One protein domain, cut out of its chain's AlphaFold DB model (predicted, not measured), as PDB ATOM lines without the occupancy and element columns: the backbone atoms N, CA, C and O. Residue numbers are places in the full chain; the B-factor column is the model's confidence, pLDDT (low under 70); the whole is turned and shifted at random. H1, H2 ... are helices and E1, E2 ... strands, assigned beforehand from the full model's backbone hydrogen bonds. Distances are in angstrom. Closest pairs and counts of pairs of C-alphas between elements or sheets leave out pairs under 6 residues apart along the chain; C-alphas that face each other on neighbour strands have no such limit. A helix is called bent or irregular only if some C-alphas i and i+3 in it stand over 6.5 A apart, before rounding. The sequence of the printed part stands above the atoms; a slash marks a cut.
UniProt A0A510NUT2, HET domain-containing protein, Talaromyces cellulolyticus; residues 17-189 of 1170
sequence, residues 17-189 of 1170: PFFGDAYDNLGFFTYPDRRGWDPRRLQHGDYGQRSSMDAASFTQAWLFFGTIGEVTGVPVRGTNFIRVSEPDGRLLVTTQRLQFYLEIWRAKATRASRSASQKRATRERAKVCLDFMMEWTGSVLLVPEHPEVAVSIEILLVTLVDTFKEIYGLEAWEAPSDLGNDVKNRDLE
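Overview. This is residues 17 to 189 of the 1170 residues of the protein "HET domain-containing protein" of Talaromyces cellulolyticus (UniProt A0A510NUT2). Four long helices, H3, H5, H6 and H7, make a bundle, with H3 and H7 side by side and H5 shifted along it so that its part 101 to 105 meets the last residues of H3. The small hairpin of E1 and E2 extends from the beginning of H5 toward the other end of the bundle, short H1 and H2 lie near H3, and residues 175 to 189 form a tail with no named element. The printed part has 173 residues with eight named helices and two named strands, in the order H1 H2 H3 H4 E1 E2 H5 H6 H7 H8; E1 and E2 are an antiparallel sheet. The class is mostly helix. The whole is compact, with a radius of gyration of the C-alphas of 16.4 A and spans of 48 by 37 by 29 A.

Along the chain. After residues 17 to 30, which hold no named element, come H1, residues 31 to 34, and H2, 39 to 42. H3, residues 52 to 72, is 28.8 A long and begins at C-alpha 52 (98.679, 92.218, 42.570). H4 is residues 78 to 81, E1 82 to 84 and E2 91 to 93. H5, residues 98 to 114, measures 26.2 A and is only just irregular: C-alphas 111 and 114 are 6.8 A apart. H6, residues 116 to 137, measures 31.8 A, and H7, 147 to 168, 31.6 A, ending at C-alpha 168 (93.101, 55.654, 46.849). H8 is residues 170 to 174.

Arrangement. H1 is close to H3 but not clearly touching, the closest C-alphas being Tyr 31 and Trp 62, 6.9 A. H2 is likewise close to H3, with Leu 42 and Ala 55 at 7.9 A. H3 touches H7 at a shallow tilt of 9 degrees, the same way; the closest C-alphas, Phe 64 and Ile 153, are 5.6 A apart. With residues 63 to 72 alone H3 touches H6, at 24 degrees, opposite ways, closest at Val 71 and Ala 126, 4.3 A. H4 is close to H3 but not clearly touching, with the C-alphas of Phe 65 and Gly 78 7.3 A apart. In the hairpin E1 and E2, N 83 and O 92 are 2.9 A apart, within hydrogen-bond range. H6 and H7 form a helical hairpin at 28 degrees, closest at C-alphas Leu 130 and Val 161, 6.9 A. H8 only just touches H7, only at the corner, with 3 pairs of C-alphas within 8 A, closest at Lys 165 and Trp 173, 6.3 A. Every O i to N i+4 pair is within range in H6, H7 and H8, against 15 of 17 in H3 and 11 of 13 in H5.

Size, cuts and confidence. The C-alphas farthest apart, Pro 87 and Ala 116, are 51.5 A apart. The printed part has no cut and no long link. Mean pLDDT of the printed part is 79.0; residues under 70 include 111 to 116, 138 to 142 and 174 to 189.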
ATOM      1  N   PRO A  17      90.444  87.551  51.798       89.81
ATOM      2  CA  PRO A  17      89.550  88.336  50.949       89.81
ATOM      3  C   PRO A  17      89.289  87.637  49.613       89.81
ATOM      4  O   PRO A  17      90.177  86.985  49.075       89.81
ATOM      5  N   PHE A  18      88.082  87.766  49.067       89.56
ATOM      6  CA  PHE A  18      87.740  87.280  47.731       89.56
ATOM      7  C   PHE A  18      87.879  88.411  46.702       89.56
ATOM      8  O   PHE A  18      87.204  89.433  46.821       89.56
ATOM      9  N   PHE A  19      88.720  88.218  45.679       87.06
ATOM     10  CA  PHE A  19      89.092  89.275  44.724       87.06
ATOM     11  C   PHE A  19      88.360  89.234  43.365       87.06
ATOM     12  O   PHE A  19      88.654  90.047  42.491       87.06
ATOM     13  N   GLY A  20      87.362  88.360  43.179       70.06
ATOM     14  CA  GLY A  20      86.288  88.610  42.199       70.06
ATOM     15  C   GLY A  20      86.179  87.707  40.965       70.06
ATOM     16  O   GLY A  20      85.131  87.752  40.323       70.06
ATOM     17  N   ASP A  21      87.155  86.860  40.630       70.12
ATOM     18  CA  ASP A  21      87.048  85.997  39.444       70.12
ATOM     19  C   ASP A  21      86.368  84.650  39.741       70.12
ATOM     20  O   ASP A  21      86.774  83.883  40.617       70.12
ATOM     21  N   ALA A  22      85.328  84.329  38.965       71.69
ATOM     22  CA  ALA A  22      84.710  83.009  38.975       71.69
ATOM     23  C   ALA A  22      85.510  82.038  38.096       71.69
ATOM     24  O   ALA A  22      85.798  82.329  36.935       71.69
ATOM     25  N   TYR A  23      85.814  80.855  38.632       85.38
ATOM     26  CA  TYR A  23      86.400  79.776  37.843       85.38
ATOM     27  C   TYR A  23      85.420  79.305  36.758       85.38
ATOM     28  O   TYR A  23      84.245  79.045  37.035       85.38
ATOM     29  N   ASP A  24      85.899  79.179  35.518       85.75
ATOM     30  CA  ASP A  24      85.060  78.873  34.351       85.75
ATOM     31  C   ASP A  24      84.589  77.408  34.289       85.75
ATOM     32  O   ASP A  24      83.742  77.074  33.460       85.75
ATOM     33  N   ASN A  25      85.081  76.546  35.192       85.81
ATOM     34  CA  ASN A  25      84.787  75.109  35.252       85.81
ATOM     35  C   ASN A  25      85.116  74.347  33.950       85.81
ATOM     36  O   ASN A  25      84.561  73.274  33.700       85.81
ATOM     37  N   LEU A  26      86.012  74.894  33.121       87.62
ATOM     38  CA  LEU A  26      86.592  74.215  31.963       87.62
ATOM     39  C   LEU A  26      87.898  73.512  32.391       87.62
ATOM     40  O   LEU A  26      88.041  73.114  33.541       87.62
ATOM     41  N   GLY A  27      88.861  73.302  31.487       85.19
ATOM     42  CA  GLY A  27      90.088  72.566  31.824       85.19
ATOM     43  C   GLY A  27      91.012  73.330  32.781       85.19
ATOM     44  O   GLY A  27      91.352  74.484  32.495       85.19
ATOM     45  N   PHE A  28      91.458  72.671  33.861       90.88
ATOM     46  CA  PHE A  28      92.402  73.208  34.856       90.88
ATOM     47  C   PHE A  28      93.729  73.671  34.242       90.88
ATOM     48  O   PHE A  28      94.112  74.825  34.412       90.88
ATOM     49  N   PHE A  29      94.392  72.814  33.460       88.94
ATOM     50  CA  PHE A  29      95.709  73.114  32.871       88.94
ATOM     51  C   PHE A  29      95.681  74.191  31.781       88.94
ATOM     52  O   PHE A  29      96.696  74.814  31.505       88.94
ATOM     53  N   THR A  30      94.523  74.425  31.166       90.00
ATOM     54  CA  THR A  30      94.347  75.403  30.080       90.00
ATOM     55  C   THR A  30      93.758  76.730  30.570       90.00
ATOM     56  O   THR A  30      93.561  77.645  29.771       90.00
ATOM     57  N   TYR A  31      93.437  76.851  31.865       90.19
ATOM     58  CA  TYR A  31      92.855  78.064  32.449       90.19
ATOM     59  C   TYR A  31      93.769  79.299  32.342       90.19
ATOM     60  O   TYR A  31      93.264  80.352  31.939       90.19
ATOM     61  N   PRO A  32      95.092  79.214  32.610       89.38
ATOM     62  CA  PRO A  32      95.981  80.369  32.473       89.38
ATOM     63  C   PRO A  32      95.986  80.965  31.064       89.38
ATOM     64  O   PRO A  32      95.776  82.170  30.913       89.38
ATOM     65  N   ASP A  33      96.103  80.117  30.039       88.50
ATOM     66  CA  ASP A  33      96.131  80.538  28.635       88.50
ATOM     67  C   ASP A  33      94.834  81.254  28.236       88.50
ATOM     68  O   ASP A  33      94.863  82.315  27.612       88.50
ATOM     69  N   ARG A  34      93.674  80.729  28.666       91.06
ATOM     70  CA  ARG A  34      92.359  81.350  28.403       91.06
ATOM     71  C   ARG A  34      92.208  82.732  29.039       91.06
ATOM     72  O   ARG A  34      91.440  83.551  28.538       91.06
ATOM     73  N   ARG A  35      92.904  82.989  30.147       89.44
ATOM     74  CA  ARG A  35      92.877  84.267  30.880       89.44
ATOM     75  C   ARG A  35      94.090  85.155  30.552       89.44
ATOM     76  O   ARG A  35      94.255  86.230  31.141       89.44
ATOM     77  N   GLY A  36      94.923  84.735  29.596       88.50
ATOM     78  CA  GLY A  36      96.110  85.459  29.143       88.50
ATOM     79  C   GLY A  36      97.170  85.638  30.231       88.50
ATOM     80  O   GLY A  36      97.792  86.697  30.288       88.50
ATOM     81  N   TRP A  37      97.318  84.658  31.124       87.25
ATOM     82  CA  TRP A  37      98.366  84.621  32.143       87.25
ATOM     83  C   TRP A  37      99.464  83.641  31.738       87.25
ATOM     84  O   TRP A  37      99.169  82.573  31.212       87.25
ATOM     85  N   ASP A  38     100.716  83.987  32.040       84.75
ATOM     86  CA  ASP A  38     101.864  83.082  31.935       84.75
ATOM     87  C   ASP A  38     102.197  82.524  33.336       84.75
ATOM     88  O   ASP A  38     102.728  83.263  34.174       84.75
ATOM     89  N   PRO A  39     101.906  81.238  33.621       78.25
ATOM     90  CA  PRO A  39     102.166  80.624  34.924       78.25
ATOM     91  C   PRO A  39     103.622  80.677  35.377       78.25
ATOM     92  O   PRO A  39     103.873  80.728  36.579       78.25
ATOM     93  N   ARG A  40     104.584  80.663  34.442       77.31
ATOM     94  CA  ARG A  40     106.017  80.646  34.774       77.31
ATOM     95  C   ARG A  40     106.475  81.989  35.323       77.31
ATOM     96  O   ARG A  40     107.290  82.038  36.234       77.31
ATOM     97  N   ARG A  41     105.934  83.087  34.790       80.06
ATOM     98  CA  ARG A  41     106.209  84.442  35.292       80.06
ATOM     99  C   ARG A  41     105.563  84.664  36.655       80.06
ATOM    100  O   ARG A  41     106.213  85.165  37.569       80.06
ATOM    101  N   LEU A  42     104.329  84.187  36.813       77.38
ATOM    102  CA  LEU A  42     103.581  84.303  38.062       77.38
ATOM    103  C   LEU A  42     104.272  83.579  39.232       77.38
ATOM    104  O   LEU A  42     104.339  84.133  40.325       77.38
ATOM    105  N   GLN A  43     104.873  82.404  38.999       71.25
ATOM    106  CA  GLN A  43     105.682  81.695  40.006       71.25
ATOM    107  C   GLN A  43     106.877  82.497  40.529       71.25
ATOM    108  O   GLN A  43     107.336  82.238  41.635       71.25
ATOM    109  N   HIS A  44     107.391  83.461  39.765       74.38
ATOM    110  CA  HIS A  44     108.505  84.315  40.175       74.38
ATOM    111  C   HIS A  44     108.047  85.681  40.712       74.38
ATOM    112  O   HIS A  44     108.874  86.574  40.892       74.38
ATOM    113  N   GLY A  45     106.743  85.856  40.968       74.06
ATOM    114  CA  GLY A  45     106.167  87.125  41.419       74.06
ATOM    115  C   GLY A  45     106.115  88.208  40.336       74.06
ATOM    116  O   GLY A  45     105.966  89.384  40.659       74.06
ATOM    117  N   ASP A  46     106.251  87.839  39.057       82.00
ATOM    118  CA  ASP A  46     106.145  88.758  37.921       82.00
ATOM    119  C   ASP A  46     104.719  88.742  37.346       82.00
ATOM    120  O   ASP A  46     104.305  87.803  36.660       82.00
ATOM    121  N   TYR A  47     103.969  89.816  37.611       83.81
ATOM    122  CA  TYR A  47     102.582  89.999  37.163       83.81
ATOM    123  C   TYR A  47     102.461  90.717  35.808       83.81
ATOM    124  O   TYR A  47     101.353  91.007  35.343       83.81
ATOM    125  N   GLY A  48     103.581  91.046  35.156       83.69
ATOM    126  CA  GLY A  48     103.588  91.884  33.962       83.69
ATOM    127  C   GLY A  48     103.007  93.279  34.227       83.69
ATOM    128  O   GLY A  48     103.485  94.002  35.091       83.69
ATOM    129  N   GLN A  49     101.990  93.678  33.453       84.69
ATOM    130  CA  GLN A  49     101.300  94.976  33.601       84.69
ATOM    131  C   GLN A  49     100.058  94.915  34.511       84.69
ATOM    132  O   GLN A  49      99.335  95.904  34.622       84.69
ATOM    133  N   ARG A  50      99.760  93.755  35.106       86.25
ATOM    134  CA  ARG A  50      98.554  93.538  35.919       86.25
ATOM    135  C   ARG A  50      98.826  93.857  37.388       86.25
ATOM    136  O   ARG A  50      99.971  93.796  37.833       86.25
ATOM    137  N   SER A  51      97.782  94.206  38.136       88.38
ATOM    138  CA  SER A  51      97.919  94.489  39.567       88.38
ATOM    139  C   SER A  51      98.089  93.202  40.384       88.38
ATOM    140  O   SER A  51      97.704  92.112  39.953       88.38
ATOM    141  N   SER A  52      98.625  93.319  41.599       84.31
ATOM    142  CA  SER A  52      98.679  92.218  42.570       84.31
ATOM    143  C   SER A  52      97.293  91.701  42.956       84.31
ATOM    144  O   SER A  52      97.127  90.508  43.209       84.31
ATOM    145  N   MET A  53      96.280  92.569  42.931       86.56
ATOM    146  CA  MET A  53      94.884  92.200  43.147       86.56
ATOM    147  C   MET A  53      94.344  91.329  42.003       86.56
ATOM    148  O   MET A  53      93.679  90.325  42.261       86.56
ATOM    149  N   ASP A  54      94.685  91.649  40.749       87.31
ATOM    150  CA  ASP A  54      94.347  90.806  39.591       87.31
ATOM    151  C   ASP A  54      95.046  89.443  39.682       87.31
ATOM    152  O   ASP A  54      94.444  88.411  39.381       87.31
ATOM    153  N   ALA A  55      96.304  89.426  40.137       86.94
ATOM    154  CA  ALA A  55      97.060  88.199  40.365       86.94
ATOM    155  C   ALA A  55      96.444  87.349  41.489       86.94
ATOM    156  O   ALA A  55      96.273  86.141  41.315       86.94
ATOM    157  N   ALA A  56      96.044  87.958  42.610       87.94
ATOM    158  CA  ALA A  56      95.357  87.279  43.708       87.94
ATOM    159  C   ALA A  56      94.014  86.691  43.258       87.94
ATOM    160  O   ALA A  56      93.749  85.515  43.504       87.94
ATOM    161  N   SER A  57      93.212  87.473  42.531       89.62
ATOM    162  CA  SER A  57      91.931  87.039  41.964       89.62
ATOM    163  C   SER A  57      92.095  85.843  41.024       89.62
ATOM    164  O   SER A  57      91.439  84.811  41.190       89.62
ATOM    165  N   PHE A  58      93.050  85.926  40.094       90.00
ATOM    166  CA  PHE A  58      93.370  84.839  39.174       90.00
ATOM    167  C   PHE A  58      93.839  83.572  39.903       90.00
ATOM    168  O   PHE A  58      93.368  82.473  39.603       90.00
ATOM    169  N   THR A  59      94.732  83.726  40.882       88.69
ATOM    170  CA  THR A  59      95.303  82.620  41.661       88.69
ATOM    171  C   THR A  59      94.220  81.916  42.486       88.69
ATOM    172  O   THR A  59      94.173  80.687  42.512       88.69
ATOM    173  N   GLN A  60      93.289  82.664  43.091       89.56
ATOM    174  CA  GLN A  60      92.121  82.100  43.780       89.56
ATOM    175  C   GLN A  60      91.207  81.327  42.822       89.56
ATOM    176  O   GLN A  60      90.835  80.186  43.102       89.56
ATOM    177  N   ALA A  61      90.868  81.918  41.673       90.19
ATOM    178  CA  ALA A  61      90.050  81.269  40.652       90.19
ATOM    179  C   ALA A  61      90.663  79.941  40.189       90.19
ATOM    180  O   ALA A  61      89.977  78.922  40.125       90.19
ATOM    181  N   TRP A  62      91.964  79.935  39.913       90.25
ATOM    182  CA  TRP A  62      92.645  78.779  39.355       90.25
ATOM    183  C   TRP A  62      92.990  77.711  40.399       90.25
ATOM    184  O   TRP A  62      92.567  76.565  40.275       90.25
ATOM    185  N   LEU A  63      93.740  78.080  41.434       89.50
ATOM    186  CA  LEU A  63      94.434  77.127  42.306       89.50
ATOM    187  C   LEU A  63      93.667  76.805  43.580       89.50
ATOM    188  O   LEU A  63      93.937  75.788  44.216       89.50
ATOM    189  N   PHE A  64      92.696  77.640  43.946       90.31
ATOM    190  CA  PHE A  64      91.754  77.311  45.005       90.31
ATOM    191  C   PHE A  64      90.501  76.649  44.415       90.31
ATOM    192  O   PHE A  64      90.257  75.463  44.633       90.31
ATOM    193  N   PHE A  65      89.717  77.379  43.613       91.25
ATOM    194  CA  PHE A  65      88.450  76.854  43.088       91.25
ATOM    195  C   PHE A  65      88.647  75.802  41.992       91.25
ATOM    196  O   PHE A  65      87.980  74.765  42.020       91.25
ATOM    197  N   GLY A  66      89.566  76.036  41.052       90.88
ATOM    198  CA  GLY A  66      89.839  75.091  39.970       90.88
ATOM    199  C   GLY A  66      90.368  73.749  40.464       90.88
ATOM    200  O   GLY A  66      89.888  72.712  40.012       90.88
ATOM    201  N   THR A  67      91.258  73.747  41.458       92.12
ATOM    202  CA  THR A  67      91.790  72.515  42.069       92.12
ATOM    203  C   THR A  67      90.690  71.667  42.705       92.12
ATOM    204  O   THR A  67      90.625  70.463  42.462       92.12
ATOM    205  N   ILE A  68      89.767  72.278  43.462       91.69
ATOM    206  CA  ILE A  68      88.613  71.557  44.032       91.69
ATOM    207  C   ILE A  68      87.785  70.927  42.905       91.69
ATOM    208  O   ILE A  68      87.394  69.760  43.004       91.69
ATOM    209  N   GLY A  69      87.530  71.675  41.829       90.75
ATOM    210  CA  GLY A  69      86.749  71.199  40.692       90.75
ATOM    211  C   GLY A  69      87.400  70.034  39.948       90.75
ATOM    212  O   GLY A  69      86.736  69.032  39.676       90.75
ATOM    213  N   GLU A  70      88.699  70.137  39.673       92.00
ATOM    214  CA  GLU A  70      89.476  69.138  38.936       92.00
ATOM    215  C   GLU A  70      89.635  67.836  39.738       92.00
ATOM    216  O   GLU A  70      89.355  66.750  39.224       92.00
ATOM    217  N   VAL A  71      89.998  67.943  41.022       92.25
ATOM    218  CA  VAL A  71      90.253  66.793  41.907       92.25
ATOM    219  C   VAL A  71      88.965  66.035  42.236       92.25
ATOM    220  O   VAL A  71      88.918  64.806  42.145       92.25
ATOM    221  N   THR A  72      87.886  66.748  42.576       90.06
ATOM    222  CA  THR A  72      86.603  66.116  42.950       90.06
ATOM    223  C   THR A  72      85.725  65.780  41.736       90.06
ATOM    224  O   THR A  72      84.737  65.032  41.825       90.06
ATOM    225  N   GLY A  73      86.052  66.349  40.571       86.56
ATOM    226  CA  GLY A  73      85.257  66.278  39.348       86.56
ATOM    227  C   GLY A  73      83.864  66.900  39.496       86.56
ATOM    228  O   GLY A  73      82.926  66.446  38.833       86.56
ATOM    229  N   VAL A  74      83.671  67.825  40.442       86.69
ATOM    230  CA  VAL A  74      82.408  68.536  40.688       86.69
ATOM    231  C   VAL A  74      82.612  70.011  40.347       86.69
ATOM    232  O   VAL A  74      83.462  70.639  40.970       86.69
ATOM    233  N   PRO A  75      81.824  70.595  39.429       85.56
ATOM    234  CA  PRO A  75      81.910  72.021  39.141       85.56
ATOM    235  C   PRO A  75      81.720  72.868  40.405       85.56
ATOM    236  O   PRO A  75      80.729  72.715  41.128       85.56
ATOM    237  N   VAL A  76      82.661  73.771  40.664       84.44
ATOM    238  CA  VAL A  76      82.651  74.649  41.832       84.44
ATOM    239  C   VAL A  76      81.865  75.908  41.500       84.44
ATOM    240  O   VAL A  76      82.206  76.667  40.592       84.44
ATOM    241  N   ARG A  77      80.795  76.152  42.261       77.19
ATOM    242  CA  ARG A  77      80.091  77.439  42.248       77.19
ATOM    243  C   ARG A  77      80.768  78.359  43.256       77.19
ATOM    244  O   ARG A  77      80.759  78.039  44.442       77.19
ATOM    245  N   GLY A  78      81.319  79.489  42.804       66.69
ATOM    246  CA  GLY A  78      82.065  80.425  43.660       66.69
ATOM    247  C   GLY A  78      81.294  80.862  44.913       66.69
ATOM    248  O   GLY A  78      81.863  80.926  45.995       66.69
ATOM    249  N   THR A  79      79.969  81.020  44.818       74.19
ATOM    250  CA  THR A  79      79.096  81.366  45.955       74.19
ATOM    251  C   THR A  79      79.106  80.348  47.100       74.19
ATOM    252  O   THR A  79      78.793  80.711  48.227       74.19
ATOM    253  N   ASN A  80      79.479  79.086  46.854       80.50
ATOM    254  CA  ASN A  80      79.520  78.048  47.892       80.50
ATOM    255  C   ASN A  80      80.690  78.226  48.875       80.50
ATOM    256  O   ASN A  80      80.684  77.610  49.938       80.50
ATOM    257  N   PHE A  81      81.687  79.031  48.519       86.25
ATOM    258  CA  PHE A  81      82.916  79.236  49.285       86.25
ATOM    259  C   PHE A  81      83.141  80.719  49.607       86.25
ATOM    260  O   PHE A  81      84.253  81.109  49.948       86.25
ATOM    261  N   ILE A  82      82.106  81.556  49.495       86.81
ATOM    262  CA  ILE A  82      82.173  82.984  49.812       86.81
ATOM    263  C   ILE A  82      81.219  83.272  50.968       86.81
ATOM    264  O   ILE A  82      80.054  82.880  50.933       86.81
ATOM    265  N   ARG A  83      81.711  83.984  51.981       87.00
ATOM    266  CA  ARG A  83      80.905  84.547  53.071       87.00
ATOM    267  C   ARG A  83      81.109  86.056  53.153       87.00
ATOM    268  O   ARG A  83      82.145  86.561  52.733       87.00
ATOM    269  N   VAL A  84      80.137  86.761  53.717       84.69
ATOM    270  CA  VAL A  84      80.249  88.196  54.004       84.69
ATOM    271  C   VAL A  84      80.795  88.358  55.420       84.69
ATOM    272  O   VAL A  84      80.323  87.700  56.344       84.69
ATOM    273  N   SER A  85      81.821  89.188  55.575       80.81
ATOM    274  CA  SER A  85      82.353  89.588  56.873       80.81
ATOM    275  C   SER A  85      81.429  90.621  57.525       80.81
ATOM    276  O   SER A  85      80.993  91.577  56.881       80.81
ATOM    277  N   GLU A  86      81.111  90.426  58.802       76.12
ATOM    278  CA  GLU A  86      80.364  91.393  59.609       76.12
ATOM    279  C   GLU A  86      81.352  92.099  60.552       76.12
ATOM    280  O   GLU A  86      82.091  91.399  61.251       76.12
ATOM    281  N   PRO A  87      81.414  93.452  60.597       67.44
ATOM    282  CA  PRO A  87      80.452  94.447  60.086       67.44
ATOM    283  C   PRO A  87      80.855  95.185  58.786       67.44
ATOM    284  O   PRO A  87      80.167  96.112  58.366       67.44
ATOM    285  N   ASP A  88      81.976  94.832  58.163       74.94
ATOM    286  CA  ASP A  88      82.603  95.587  57.063       74.94
ATOM    287  C   ASP A  88      82.121  95.203  55.649       74.94
ATOM    288  O   ASP A  88      82.522  95.834  54.669       74.94
ATOM    289  N   GLY A  89      81.268  94.182  55.522       78.25
ATOM    290  CA  GLY A  89      80.665  93.767  54.254       78.25
ATOM    291  C   GLY A  89      81.653  93.157  53.254       78.25
ATOM    292  O   GLY A  89      81.292  92.945  52.094       78.25
ATOM    293  N   ARG A  90      82.898  92.874  53.664       85.56
ATOM    294  CA  ARG A  90      83.927  92.314  52.777       85.56
ATOM    295  C   ARG A  90      83.587  90.869  52.409       85.56
ATOM    296  O   ARG A  90      83.169  90.085  53.259       85.56
ATOM    297  N   LEU A  91      83.795  90.499  51.147       88.38
ATOM    298  CA  LEU A  91      83.659  89.112  50.699       88.38
ATOM    299  C   LEU A  91      84.908  88.327  51.103       88.38
ATOM    300  O   LEU A  91      86.021  88.716  50.756       88.38
ATOM    301  N   LEU A  92      84.726  87.224  51.826       88.94
ATOM    302  CA  LEU A  92      85.797  86.351  52.303       88.94
ATOM    303  C   LEU A  92      85.639  84.935  51.754       88.94
ATOM    304  O   LEU A  92      84.527  84.409  51.690       88.94
ATOM    305  N   VAL A  93      86.757  84.279  51.455       88.12
ATOM    306  CA  VAL A  93      86.807  82.850  51.139       88.12
ATOM    307  C   VAL A  93      86.597  82.027  52.421       88.12
ATOM    308  O   VAL A  93      87.254  82.240  53.442       88.12
ATOM    309  N   THR A  94      85.677  81.066  52.376       86.19
ATOM    310  CA  THR A  94      85.370  80.106  53.451       86.19
ATOM    311  C   THR A  94      85.463  78.682  52.927       86.19
ATOM    312  O   THR A  94      85.181  78.431  51.762       86.19
ATOM    313  N   THR A  95      85.822  77.736  53.794       85.12
ATOM    314  CA  THR A  95      85.888  76.307  53.466       85.12
ATOM    315  C   THR A  95      84.752  75.477  54.063       85.12
ATOM    316  O   THR A  95      84.753  74.262  53.884       85.12
ATOM    317  N   GLN A  96      83.721  76.093  54.655       82.81
ATOM    318  CA  GLN A  96      82.575  75.391  55.266       82.81
ATOM    319  C   GLN A  96      81.924  74.331  54.361       82.81
ATOM    320  O   GLN A  96      81.444  73.303  54.835       82.81
ATOM    321  N   ARG A  97      81.895  74.558  53.040       85.06
ATOM    322  CA  ARG A  97      81.332  73.606  52.071       85.06
ATOM    323  C   ARG A  97      82.326  72.561  51.569       85.06
ATOM    324  O   ARG A  97      81.884  71.637  50.900       85.06
ATOM    325  N   LEU A  98      83.621  72.651  51.867       87.31
ATOM    326  CA  LEU A  98      84.632  71.729  51.331       87.31
ATOM    327  C   LEU A  98      84.331  70.273  51.702       87.31
ATOM    328  O   LEU A  98      84.410  69.423  50.822       87.31
ATOM    329  N   GLN A  99      83.901  69.993  52.942       85.00
ATOM    330  CA  GLN A  99      83.579  68.625  53.370       85.00
ATOM    331  C   GLN A  99      82.544  67.973  52.448       85.00
ATOM    332  O   GLN A  99      82.688  66.817  52.074       85.00
ATOM    333  N   PHE A 100      81.542  68.730  51.995       87.31
ATOM    334  CA  PHE A 100      80.556  68.235  51.034       87.31
ATOM    335  C   PHE A 100      81.197  67.798  49.703       87.31
ATOM    336  O   PHE A 100      80.809  66.772  49.148       87.31
ATOM    337  N   TYR A 101      82.199  68.526  49.199       89.94
ATOM    338  CA  TYR A 101      82.924  68.139  47.983       89.94
ATOM    339  C   TYR A 101      83.835  66.924  48.217       89.94
ATOM    340  O   TYR A 101      83.893  66.051  47.348       89.94
ATOM    341  N   LEU A 102      84.488  66.830  49.383       88.94
ATOM    342  CA  LEU A 102      85.295  65.663  49.764       88.94
ATOM    343  C   LEU A 102      84.429  64.398  49.871       88.94
ATOM    344  O   LEU A 102      84.786  63.366  49.310       88.94
ATOM    345  N   GLU A 103      83.240  64.484  50.476       87.25
ATOM    346  CA  GLU A 103      82.292  63.362  50.546       87.25
ATOM    347  C   GLU A 103      81.798  62.924  49.162       87.25
ATOM    348  O   GLU A 103      81.700  61.729  48.873       87.25
ATOM    349  N   ILE A 104      81.528  63.871  48.254       86.94
ATOM    350  CA  ILE A 104      81.183  63.523  46.868       86.94
ATOM    351  C   ILE A 104      82.354  62.818  46.184       86.94
ATOM    352  O   ILE A 104      82.138  61.863  45.433       86.94
ATOM    353  N   TRP A 105      83.584  63.268  46.427       90.06
ATOM    354  CA  TRP A 105      84.774  62.635  45.876       90.06
ATOM    355  C   TRP A 105      84.946  61.201  46.395       90.06
ATOM    356  O   TRP A 105      85.059  60.287  45.572       90.06
ATOM    357  N   ARG A 106      84.824  60.979  47.715       87.44
ATOM    358  CA  ARG A 106      84.790  59.645  48.348       87.44
ATOM    359  C   ARG A 106      83.708  58.758  47.725       87.44
ATOM    360  O   ARG A 106      83.974  57.631  47.295       87.44
ATOM    361  N   ALA A 107      82.488  59.278  47.593       84.31
ATOM    362  CA  ALA A 107      81.360  58.546  47.024       84.31
ATOM    363  C   ALA A 107      81.573  58.189  45.544       84.31
ATOM    364  O   ALA A 107      81.248  57.074  45.127       84.31
ATOM    365  N   LYS A 108      82.135  59.097  44.736       81.38
ATOM    366  CA  LYS A 108      82.476  58.838  43.326       81.38
ATOM    367  C   LYS A 108      83.569  57.784  43.195       81.38
ATOM    368  O   LYS A 108      83.414  56.870  42.388       81.38
ATOM    369  N   ALA A 109      84.622  57.873  44.002       77.75
ATOM    370  CA  ALA A 109      85.704  56.895  44.010       77.75
ATOM    371  C   ALA A 109      85.211  55.491  44.406       77.75
ATOM    372  O   ALA A 109      85.613  54.497  43.802       77.75
ATOM    373  N   THR A 110      84.264  55.420  45.347       73.12
ATOM    374  CA  THR A 110      83.632  54.167  45.789       73.12
ATOM    375  C   THR A 110      82.649  53.611  44.745       73.12
ATOM    376  O   THR A 110      82.627  52.406  44.486       73.12
ATOM    377  N   ARG A 111      81.854  54.466  44.078       65.88
ATOM    378  CA  ARG A 111      80.893  54.074  43.019       65.88
ATOM    379  C   ARG A 111      81.545  53.719  41.680       65.88
ATOM    380  O   ARG A 111      80.971  52.933  40.928       65.88
ATOM    381  N   ALA A 112      82.742  54.235  41.391       58.00
ATOM    382  CA  ALA A 112      83.552  53.845  40.231       58.00
ATOM    383  C   ALA A 112      84.008  52.364  40.268       58.00
ATOM    384  O   ALA A 112      84.626  51.885  39.320       58.00
ATOM    385  N   SER A 113      83.652  51.613  41.319       48.97
ATOM    386  CA  SER A 113      83.822  50.158  41.466       48.97
ATOM    387  C   SER A 113      83.161  49.299  40.378       48.97
ATOM    388  O   SER A 113      83.445  48.109  40.310       48.97
ATOM    389  N   ARG A 114      82.323  49.870  39.499       52.38
ATOM    390  CA  ARG A 114      81.675  49.136  38.394       52.38
ATOM    391  C   ARG A 114      82.550  48.959  37.142       52.38
ATOM    392  O   ARG A 114      82.210  48.137  36.300       52.38
ATOM    393  N   SER A 115      83.655  49.703  36.997       59.34
ATOM    394  CA  SER A 115      84.610  49.540  35.886       59.34
ATOM    395  C   SER A 115      86.018  50.010  36.269       59.34
ATOM    396  O   SER A 115      86.235  51.175  36.611       59.34
ATOM    397  N   ALA A 116      87.005  49.113  36.162       66.12
ATOM    398  CA  ALA A 116      88.399  49.383  36.523       66.12
ATOM    399  C   ALA A 116      89.024  50.563  35.745       66.12
ATOM    400  O   ALA A 116      89.883  51.269  36.279       66.12
ATOM    401  N   SER A 117      88.572  50.823  34.512       71.00
ATOM    402  CA  SER A 117      89.085  51.916  33.675       71.00
ATOM    403  C   SER A 117      88.651  53.296  34.174       71.00
ATOM    404  O   SER A 117      89.464  54.219  34.216       71.00
ATOM    405  N   GLN A 118      87.400  53.433  34.626       69.69
ATOM    406  CA  GLN A 118      86.883  54.685  35.186       69.69
ATOM    407  C   GLN A 118      87.568  55.017  36.513       69.69
ATOM    408  O   GLN A 118      87.979  56.159  36.719       69.69
ATOM    409  N   LYS A 119      87.780  54.009  37.371       71.94
ATOM    410  CA  LYS A 119      88.520  54.169  38.631       71.94
ATOM    411  C   LYS A 119      89.954  54.653  38.390       71.94
ATOM    412  O   LYS A 119      90.400  55.580  39.064       71.94
ATOM    413  N   ARG A 120      90.657  54.078  37.402       77.25
ATOM    414  CA  ARG A 120      92.005  54.527  37.016       77.25
ATOM    415  C   ARG A 120      91.990  55.969  36.505       77.25
ATOM    416  O   ARG A 120      92.813  56.756  36.951       77.25
ATOM    417  N   ALA A 121      91.042  56.332  35.641       79.44
ATOM    418  CA  ALA A 121      90.964  57.673  35.059       79.44
ATOM    419  C   ALA A 121      90.656  58.776  36.092       79.44
ATOM    420  O   ALA A 121      91.265  59.843  36.043       79.44
ATOM    421  N   THR A 122      89.733  58.540  37.035       80.62
ATOM    422  CA  THR A 122      89.421  59.511  38.102       80.62
ATOM    423  C   THR A 122      90.595  59.692  39.061       80.62
ATOM    424  O   THR A 122      90.919  60.824  39.416       80.62
ATOM    425  N   ARG A 123      91.261  58.592  39.434       86.75
ATOM    426  CA  ARG A 123      92.478  58.624  40.250       86.75
ATOM    427  C   ARG A 123      93.589  59.411  39.559       86.75
ATOM    428  O   ARG A 123      94.189  60.281  40.178       86.75
ATOM    429  N   GLU A 124      93.837  59.120  38.286       85.38
ATOM    430  CA  GLU A 124      94.910  59.748  37.516       85.38
ATOM    431  C   GLU A 124      94.688  61.253  37.364       85.38
ATOM    432  O   GLU A 124      95.592  62.041  37.616       85.38
ATOM    433  N   ARG A 125      93.455  61.668  37.052       85.31
ATOM    434  CA  ARG A 125      93.090  63.086  36.958       85.31
ATOM    435  C   ARG A 125      93.381  63.849  38.249       85.31
ATOM    436  O   ARG A 125      94.023  64.895  38.210       85.31
ATOM    437  N   ALA A 126      92.930  63.315  39.385       89.19
ATOM    438  CA  ALA A 126      93.180  63.925  40.685       89.19
ATOM    439  C   ALA A 126      94.682  63.982  40.995       89.19
ATOM    440  O   ALA A 126      95.178  65.024  41.413       89.19
ATOM    441  N   LYS A 127      95.415  62.893  40.729       87.19
ATOM    442  CA  LYS A 127      96.855  62.816  40.982       87.19
ATOM    443  C   LYS A 127      97.646  63.853  40.187       87.19
ATOM    444  O   LYS A 127      98.450  64.567  40.768       87.19
ATOM    445  N   VAL A 128      97.391  63.970  38.886       86.88
ATOM    446  CA  VAL A 128      98.098  64.913  38.008       86.88
ATOM    447  C   VAL A 128      97.873  66.363  38.452       86.88
ATOM    448  O   VAL A 128      98.806  67.162  38.444       86.88
ATOM    449  N   CYS A 129      96.652  66.712  38.871       89.12
ATOM    450  CA  CYS A 129      96.353  68.043  39.404       89.12
ATOM    451  C   CYS A 129      97.107  68.320  40.717       89.12
ATOM    452  O   CYS A 129      97.698  69.386  40.866       89.12
ATOM    453  N   LEU A 130      97.139  67.356  41.644       88.81
ATOM    454  CA  LEU A 130      97.835  67.502  42.928       88.81
ATOM    455  C   LEU A 130      99.364  67.556  42.771       88.81
ATOM    456  O   LEU A 130      99.995  68.404  43.398       88.81
ATOM    457  N   ASP A 131      99.947  66.719  41.906       81.94
ATOM    458  CA  ASP A 131     101.384  66.739  41.596       81.94
ATOM    459  C   ASP A 131     101.788  68.108  41.003       81.94
ATOM    460  O   ASP A 131     102.777  68.703  41.431       81.94
ATOM    461  N   PHE A 132     100.977  68.655  40.084       83.31
ATOM    462  CA  PHE A 132     101.179  70.003  39.537       83.31
ATOM    463  C   PHE A 132     101.135  71.075  40.629       83.31
ATOM    464  O   PHE A 132     102.008  71.935  40.691       83.31
ATOM    465  N   MET A 133     100.130  71.025  41.506       83.75
ATOM    466  CA  MET A 133      99.978  71.989  42.595       83.75
ATOM    467  C   MET A 133     101.182  71.984  43.543       83.75
ATOM    468  O   MET A 133     101.645  73.052  43.935       83.75
ATOM    469  N   MET A 134     101.720  70.808  43.877       79.06
ATOM    470  CA  MET A 134     102.906  70.690  44.731       79.06
ATOM    471  C   MET A 134     104.129  71.372  44.121       79.06
ATOM    472  O   MET A 134     104.742  72.206  44.785       79.06
ATOM    473  N   GLU A 135     104.437  71.078  42.854       75.19
ATOM    474  CA  GLU A 135     105.513  71.754  42.117       75.19
ATOM    475  C   GLU A 135     105.289  73.272  42.090       75.19
ATOM    476  O   GLU A 135     106.224  74.060  42.239       75.19
ATOM    477  N   TRP A 136     104.028  73.694  41.962       75.12
ATOM    478  CA  TRP A 136     103.680  75.100  41.839       75.12
ATOM    479  C   TRP A 136     103.798  75.895  43.149       75.12
ATOM    480  O   TRP A 136     104.201  77.057  43.125       75.12
ATOM    481  N   THR A 137     103.490  75.274  44.292       72.50
ATOM    482  CA  THR A 137     103.474  75.918  45.625       72.50
ATOM    483  C   THR A 137     104.805  75.880  46.392       72.50
ATOM    484  O   THR A 137     104.912  76.492  47.455       72.50
ATOM    485  N   GLY A 138     105.820  75.180  45.882       60.47
ATOM    486  CA  GLY A 138     106.970  74.718  46.665       60.47
ATOM    487  C   GLY A 138     108.038  75.727  47.101       60.47
ATOM    488  O   GLY A 138     108.856  75.388  47.951       60.47
ATOM    489  N   SER A 139     108.096  76.941  46.546       55.72
ATOM    490  CA  SER A 139     109.241  77.838  46.815       55.72
ATOM    491  C   SER A 139     108.941  79.338  46.853       55.72
ATOM    492  O   SER A 139     109.845  80.119  47.149       55.72
ATOM    493  N   VAL A 140     107.701  79.776  46.596       56.78
ATOM    494  CA  VAL A 140     107.374  81.209  46.465       56.78
ATOM    495  C   VAL A 140     106.007  81.542  47.076       56.78
ATOM    496  O   VAL A 140     105.064  80.752  47.014       56.78
ATOM    497  N   LEU A 141     105.891  82.735  47.671       62.03
ATOM    498  CA  LEU A 141     104.607  83.373  47.977       62.03
ATOM    499  C   LEU A 141     103.967  83.815  46.657       62.03
ATOM    500  O   LEU A 141     104.406  84.798  46.071       62.03
ATOM    501  N   LEU A 142     102.936  83.092  46.211       63.62
ATOM    502  CA  LEU A 142     102.274  83.294  44.910       63.62
ATOM    503  C   LEU A 142     101.867  84.752  44.651       63.62
ATOM    504  O   LEU A 142     101.919  85.217  43.516       63.62
ATOM    505  N   VAL A 143     101.481  85.461  45.717       75.62
ATOM    506  CA  VAL A 143     101.206  86.900  45.714       75.62
ATOM    507  C   VAL A 143     101.714  87.501  47.036       75.62
ATOM    508  O   VAL A 143     100.993  87.436  48.031       75.62
ATOM    509  N   PRO A 144     102.939  88.065  47.118       75.81
ATOM    510  CA  PRO A 144     103.530  88.525  48.381       75.81
ATOM    511  C   PRO A 144     102.742  89.624  49.103       75.81
ATOM    512  O   PRO A 144     102.854  89.747  50.318       75.81
ATOM    513  N   GLU A 145     101.942  90.405  48.376       82.56
ATOM    514  CA  GLU A 145     101.058  91.438  48.938       82.56
ATOM    515  C   GLU A 145      99.762  90.859  49.534       82.56
ATOM    516  O   GLU A 145      99.120  91.513  50.351       82.56
ATOM    517  N   HIS A 146      99.418  89.618  49.170       86.19
ATOM    518  CA  HIS A 146      98.243  88.876  49.638       86.19
ATOM    519  C   HIS A 146      98.633  87.467  50.136       86.19
ATOM    520  O   HIS A 146      98.156  86.454  49.608       86.19
ATOM    521  N   PRO A 147      99.522  87.360  51.145       86.00
ATOM    522  CA  PRO A 147     100.035  86.082  51.646       86.00
ATOM    523  C   PRO A 147      98.935  85.164  52.200       86.00
ATOM    524  O   PRO A 147      99.072  83.941  52.164       86.00
ATOM    525  N   GLU A 148      97.815  85.724  52.659       87.06
ATOM    526  CA  GLU A 148      96.643  84.977  53.113       87.06
ATOM    527  C   GLU A 148      96.031  84.088  52.019       87.06
ATOM    528  O   GLU A 148      95.501  83.015  52.316       87.06
ATOM    529  N   VAL A 149      96.157  84.486  50.748       87.69
ATOM    530  CA  VAL A 149      95.719  83.683  49.600       87.69
ATOM    531  C   VAL A 149      96.610  82.454  49.447       87.69
ATOM    532  O   VAL A 149      96.093  81.348  49.287       87.69
ATOM    533  N   ALA A 150      97.930  82.616  49.566       84.88
ATOM    534  CA  ALA A 150      98.882  81.510  49.488       84.88
ATOM    535  C   ALA A 150      98.667  80.496  50.624       84.88
ATOM    536  O   ALA A 150      98.550  79.302  50.353       84.88
ATOM    537  N   VAL A 151      98.483  80.975  51.864       86.56
ATOM    538  CA  VAL A 151      98.124  80.126  53.018       86.56
ATOM    539  C   VAL A 151      96.860  79.315  52.714       86.56
ATOM    540  O   VAL A 151      96.790  78.121  53.005       86.56
ATOM    541  N   SER A 152      95.852  79.952  52.101       87.94
ATOM    542  CA  SER A 152      94.587  79.286  51.784       87.94
ATOM    543  C   SER A 152      94.734  78.161  50.749       87.94
ATOM    544  O   SER A 152      94.065  77.133  50.836       87.94
ATOM    545  N   ILE A 153      95.634  78.329  49.784       87.88
ATOM    546  CA  ILE A 153      95.888  77.338  48.738       87.88
ATOM    547  C   ILE A 153      96.698  76.165  49.294       87.88
ATOM    548  O   ILE A 153      96.386  75.015  49.000       87.88
ATOM    549  N   GLU A 154      97.693  76.436  50.136       84.94
ATOM    550  CA  GLU A 154      98.558  75.403  50.711       84.94
ATOM    551  C   GLU A 154      97.800  74.494  51.688       84.94
ATOM    552  O   GLU A 154      97.885  73.272  51.592       84.94
ATOM    553  N   ILE A 155      96.962  75.068  52.556       84.75
ATOM    554  CA  ILE A 155      96.068  74.296  53.436       84.75
ATOM    555  C   ILE A 155      95.101  73.422  52.626       84.75
ATOM    556  O   ILE A 155      94.861  72.261  52.974       84.75
ATOM    557  N   LEU A 156      94.526  73.972  51.549       87.75
ATOM    558  CA  LEU A 156      93.641  73.218  50.667       87.75
ATOM    559  C   LEU A 156      94.391  72.049  50.017       87.75
ATOM    560  O   LEU A 156      93.860  70.942  49.973       87.75
ATOM    561  N   LEU A 157      95.615  72.286  49.540       86.75
ATOM    562  CA  LEU A 157      96.455  71.265  48.927       86.75
ATOM    563  C   LEU A 157      96.742  70.118  49.903       86.75
ATOM    564  O   LEU A 157      96.498  68.968  49.545       86.75
ATOM    565  N   VAL A 158      97.171  70.422  51.134       81.75
ATOM    566  CA  VAL A 158      97.390  69.412  52.188       81.75
ATOM    567  C   VAL A 158      96.121  68.584  52.412       81.75
ATOM    568  O   VAL A 158      96.151  67.361  52.299       81.75
ATOM    569  N   THR A 159      94.978  69.256  52.586       84.56
ATOM    570  CA  THR A 159      93.676  68.599  52.808       84.56
ATOM    571  C   THR A 159      93.305  67.647  51.662       84.56
ATOM    572  O   THR A 159      92.827  66.532  51.891       84.56
ATOM    573  N   LEU A 160      93.505  68.071  50.410       88.31
ATOM    574  CA  LEU A 160      93.175  67.266  49.232       88.31
ATOM    575  C   LEU A 160      94.144  66.096  49.031       88.31
ATOM    576  O   LEU A 160      93.704  65.027  48.609       88.31
ATOM    577  N   VAL A 161      95.432  66.273  49.336       85.19
ATOM    578  CA  VAL A 161      96.439  65.203  49.266       85.19
ATOM    579  C   VAL A 161      96.171  64.132  50.320       85.19
ATOM    580  O   VAL A 161      96.210  62.945  49.999       85.19
ATOM    581  N   ASP A 162      95.836  64.512  51.550       78.75
ATOM    582  CA  ASP A 162      95.521  63.530  52.590       78.75
ATOM    583  C   ASP A 162      94.217  62.791  52.284       78.75
ATOM    584  O   ASP A 162      94.178  61.561  52.323       78.75
ATOM    585  N   THR A 163      93.197  63.503  51.792       84.31
ATOM    586  CA  THR A 163      91.971  62.859  51.294       84.31
ATOM    587  C   THR A 163      92.257  61.935  50.094       84.31
ATOM    588  O   THR A 163      91.639  60.879  49.958       84.31
ATOM    589  N   PHE A 164      93.213  62.271  49.216       87.19
ATOM    590  CA  PHE A 164      93.634  61.380  48.128       87.19
ATOM    591  C   PHE A 164      94.211  60.070  48.675       87.19
ATOM    592  O   PHE A 164      93.837  58.991  48.204       87.19
ATOM    593  N   LYS A 165      95.123  60.160  49.652       80.44
ATOM    594  CA  LYS A 165      95.752  58.997  50.297       80.44
ATOM    595  C   LYS A 165      94.706  58.133  51.000       80.44
ATOM    596  O   LYS A 165      94.776  56.913  50.884       80.44
ATOM    597  N   GLU A 166      93.720  58.751  51.647       79.81
ATOM    598  CA  GLU A 166      92.582  58.066  52.274       79.81
ATOM    599  C   GLU A 166      91.747  57.291  51.237       79.81
ATOM    600  O   GLU A 166      91.473  56.104  51.407       79.81
ATOM    601  N   ILE A 167      91.373  57.935  50.125       83.25
ATOM    602  CA  ILE A 167      90.485  57.347  49.109       83.25
ATOM    603  C   ILE A 167      91.175  56.253  48.279       83.25
ATOM    604  O   ILE A 167      90.563  55.228  47.962       83.25
ATOM    605  N   TYR A 168      92.415  56.492  47.843       82.81
ATOM    606  CA  TYR A 168      93.101  55.654  46.849       82.81
ATOM    607  C   TYR A 168      94.257  54.827  47.422       82.81
ATOM    608  O   TYR A 168      94.765  53.951  46.718       82.81
ATOM    609  N   GLY A 169      94.642  55.065  48.675       74.62
ATOM    610  CA  GLY A 169      95.774  54.430  49.337       74.62
ATOM    611  C   GLY A 169      97.108  55.126  49.057       74.62
ATOM    612  O   GLY A 169      97.315  55.749  48.013       74.62
ATOM    613  N   LEU A 170      98.056  54.970  49.984       65.75
ATOM    614  CA  LEU A 170      99.396  55.556  49.875       65.75
ATOM    615  C   LEU A 170     100.169  55.052  48.645       65.75
ATOM    616  O   LEU A 170     100.843  55.828  47.978       65.75
ATOM    617  N   GLU A 171     100.017  53.777  48.283       69.56
ATOM    618  CA  GLU A 171     100.668  53.194  47.099       69.56
ATOM    619  C   GLU A 171     100.242  53.894  45.799       69.56
ATOM    620  O   GLU A 171     101.040  54.064  44.878       69.56
ATOM    621  N   ALA A 172      98.984  54.340  45.722       73.56
ATOM    622  CA  ALA A 172      98.483  55.092  44.581       73.56
ATOM    623  C   ALA A 172      99.069  56.506  44.508       73.56
ATOM    624  O   ALA A 172      99.248  57.037  43.412       73.56
ATOM    625  N   TRP A 173      99.359  57.111  45.661       76.19
ATOM    626  CA  TRP A 173     100.042  58.398  45.741       76.19
ATOM    627  C   TRP A 173     101.517  58.274  45.326       76.19
ATOM    628  O   TRP A 173     102.013  59.080  44.537       76.19
ATOM    629  N   GLU A 174     102.189  57.217  45.787       67.38
ATOM    630  CA  GLU A 174     103.595  56.922  45.484       67.38
ATOM    631  C   GLU A 174     103.823  56.442  44.042       67.38
ATOM    632  O   GLU A 174     104.933  56.559  43.520       67.38
ATOM    633  N   ALA A 175     102.789  55.962  43.349       66.25
ATOM    634  CA  ALA A 175     102.896  55.546  41.956       66.25
ATOM    635  C   ALA A 175     103.338  56.701  41.019       66.25
ATOM    636  O   ALA A 175     103.026  57.875  41.258       66.25
ATOM    637  N   PRO A 176     104.073  56.415  39.932       62.06
ATOM    638  CA  PRO A 176     104.268  57.359  38.832       62.06
ATOM    639  C   PRO A 176     102.923  57.736  38.198       62.06
ATOM    640  O   PRO A 176     102.087  56.855  37.996       62.06
ATOM    641  N   SER A 177     102.709  59.019  37.898       59.38
ATOM    642  CA  SER A 177     101.592  59.453  37.052       59.38
ATOM    643  C   SER A 177     101.913  59.180  35.574       59.38
ATOM    644  O   SER A 177     103.077  59.161  35.170       59.38
ATOM    645  N   ASP A 178     100.885  58.943  34.754       54.16
ATOM    646  CA  ASP A 178     100.992  58.605  33.324       54.16
ATOM    647  C   ASP A 178     101.531  59.798  32.483       54.16
ATOM    648  O   ASP A 178     101.969  59.624  31.344       54.16
ATOM    649  N   LEU A 179     101.575  61.013  33.049       50.56
ATOM    650  CA  LEU A 179     102.160  62.231  32.466       50.56
ATOM    651  C   LEU A 179     103.674  62.349  32.739       50.56
ATOM    652  O   LEU A 179     104.137  63.326  33.305       50.56
ATOM    653  N   GLY A 180     104.437  61.342  32.306       44.03
ATOM    654  CA  GLY A 180     105.710  61.451  31.568       44.03
ATOM    655  C   GLY A 180     106.850  62.405  31.970       44.03
ATOM    656  O   GLY A 180     107.825  62.448  31.227       44.03
ATOM    657  N   ASN A 181     106.806  63.126  33.084       38.59
ATOM    658  CA  ASN A 181     107.948  63.839  33.641       38.59
ATOM    659  C   ASN A 181     108.065  63.448  35.109       38.59
ATOM    660  O   ASN A 181     107.141  63.661  35.892       38.59
ATOM    661  N   ASP A 182     109.216  62.885  35.480       39.62
ATOM    662  CA  ASP A 182     109.695  62.955  36.854       39.62
ATOM    663  C   ASP A 182     109.477  64.393  37.331       39.62
ATOM    664  O   ASP A 182     110.132  65.311  36.826       39.62
ATOM    665  N   VAL A 183     108.580  64.602  38.299       42.75
ATOM    666  CA  VAL A 183     108.735  65.725  39.223       42.75
ATOM    667  C   VAL A 183     110.107  65.484  39.843       42.75
ATOM    668  O   VAL A 183     110.271  64.634  40.721       42.75
ATOM    669  N   LYS A 184     111.125  66.113  39.247       40.06
ATOM    670  CA  LYS A 184     112.508  66.081  39.706       40.06
ATOM    671  C   LYS A 184     112.447  66.553  41.151       40.06
ATOM    672  O   LYS A 184     112.122  67.708  41.385       40.06
ATOM    673  N   ASN A 185     112.702  65.637  42.079       40.19
ATOM    674  CA  ASN A 185     112.421  65.751  43.511       40.19
ATOM    675  C   ASN A 185     110.929  65.653  43.871       40.19
ATOM    676  O   ASN A 185     110.270  66.641  44.176       40.19
ATOM    677  N   ARG A 186     110.442  64.414  44.033       45.72
ATOM    678  CA  ARG A 186     109.332  64.133  44.970       45.72
ATOM    679  C   ARG A 186     109.716  64.370  46.444       45.72
ATOM    680  O   ARG A 186     108.897  64.130  47.322       45.72
ATOM    681  N   ASP A 187     110.928  64.872  46.687       39.84
ATOM    682  CA  ASP A 187     111.393  65.442  47.954       39.84
ATOM    683  C   ASP A 187     110.855  66.872  48.188       39.84
ATOM    684  O   ASP A 187     111.274  67.533  49.130       39.84
ATOM    685  N   LEU A 188     109.946  67.389  47.344       44.59
ATOM    686  CA  LEU A 188     109.168  68.587  47.675       44.59
ATOM    687  C   LEU A 188     108.292  68.288  48.898       44.59
ATOM    688  O   LEU A 188     107.224  67.681  48.798       44.59
ATOM    689  N   GLU A 189     108.789  68.693  50.062       55.00
ATOM    690  CA  GLU A 189     108.123  68.558  51.348       55.00
ATOM    691  C   GLU A 189     106.823  69.377  51.340       55.00
ATOM    692  O   GLU A 189     106.810  70.610  51.406       55.00
TER     693      GLU A 189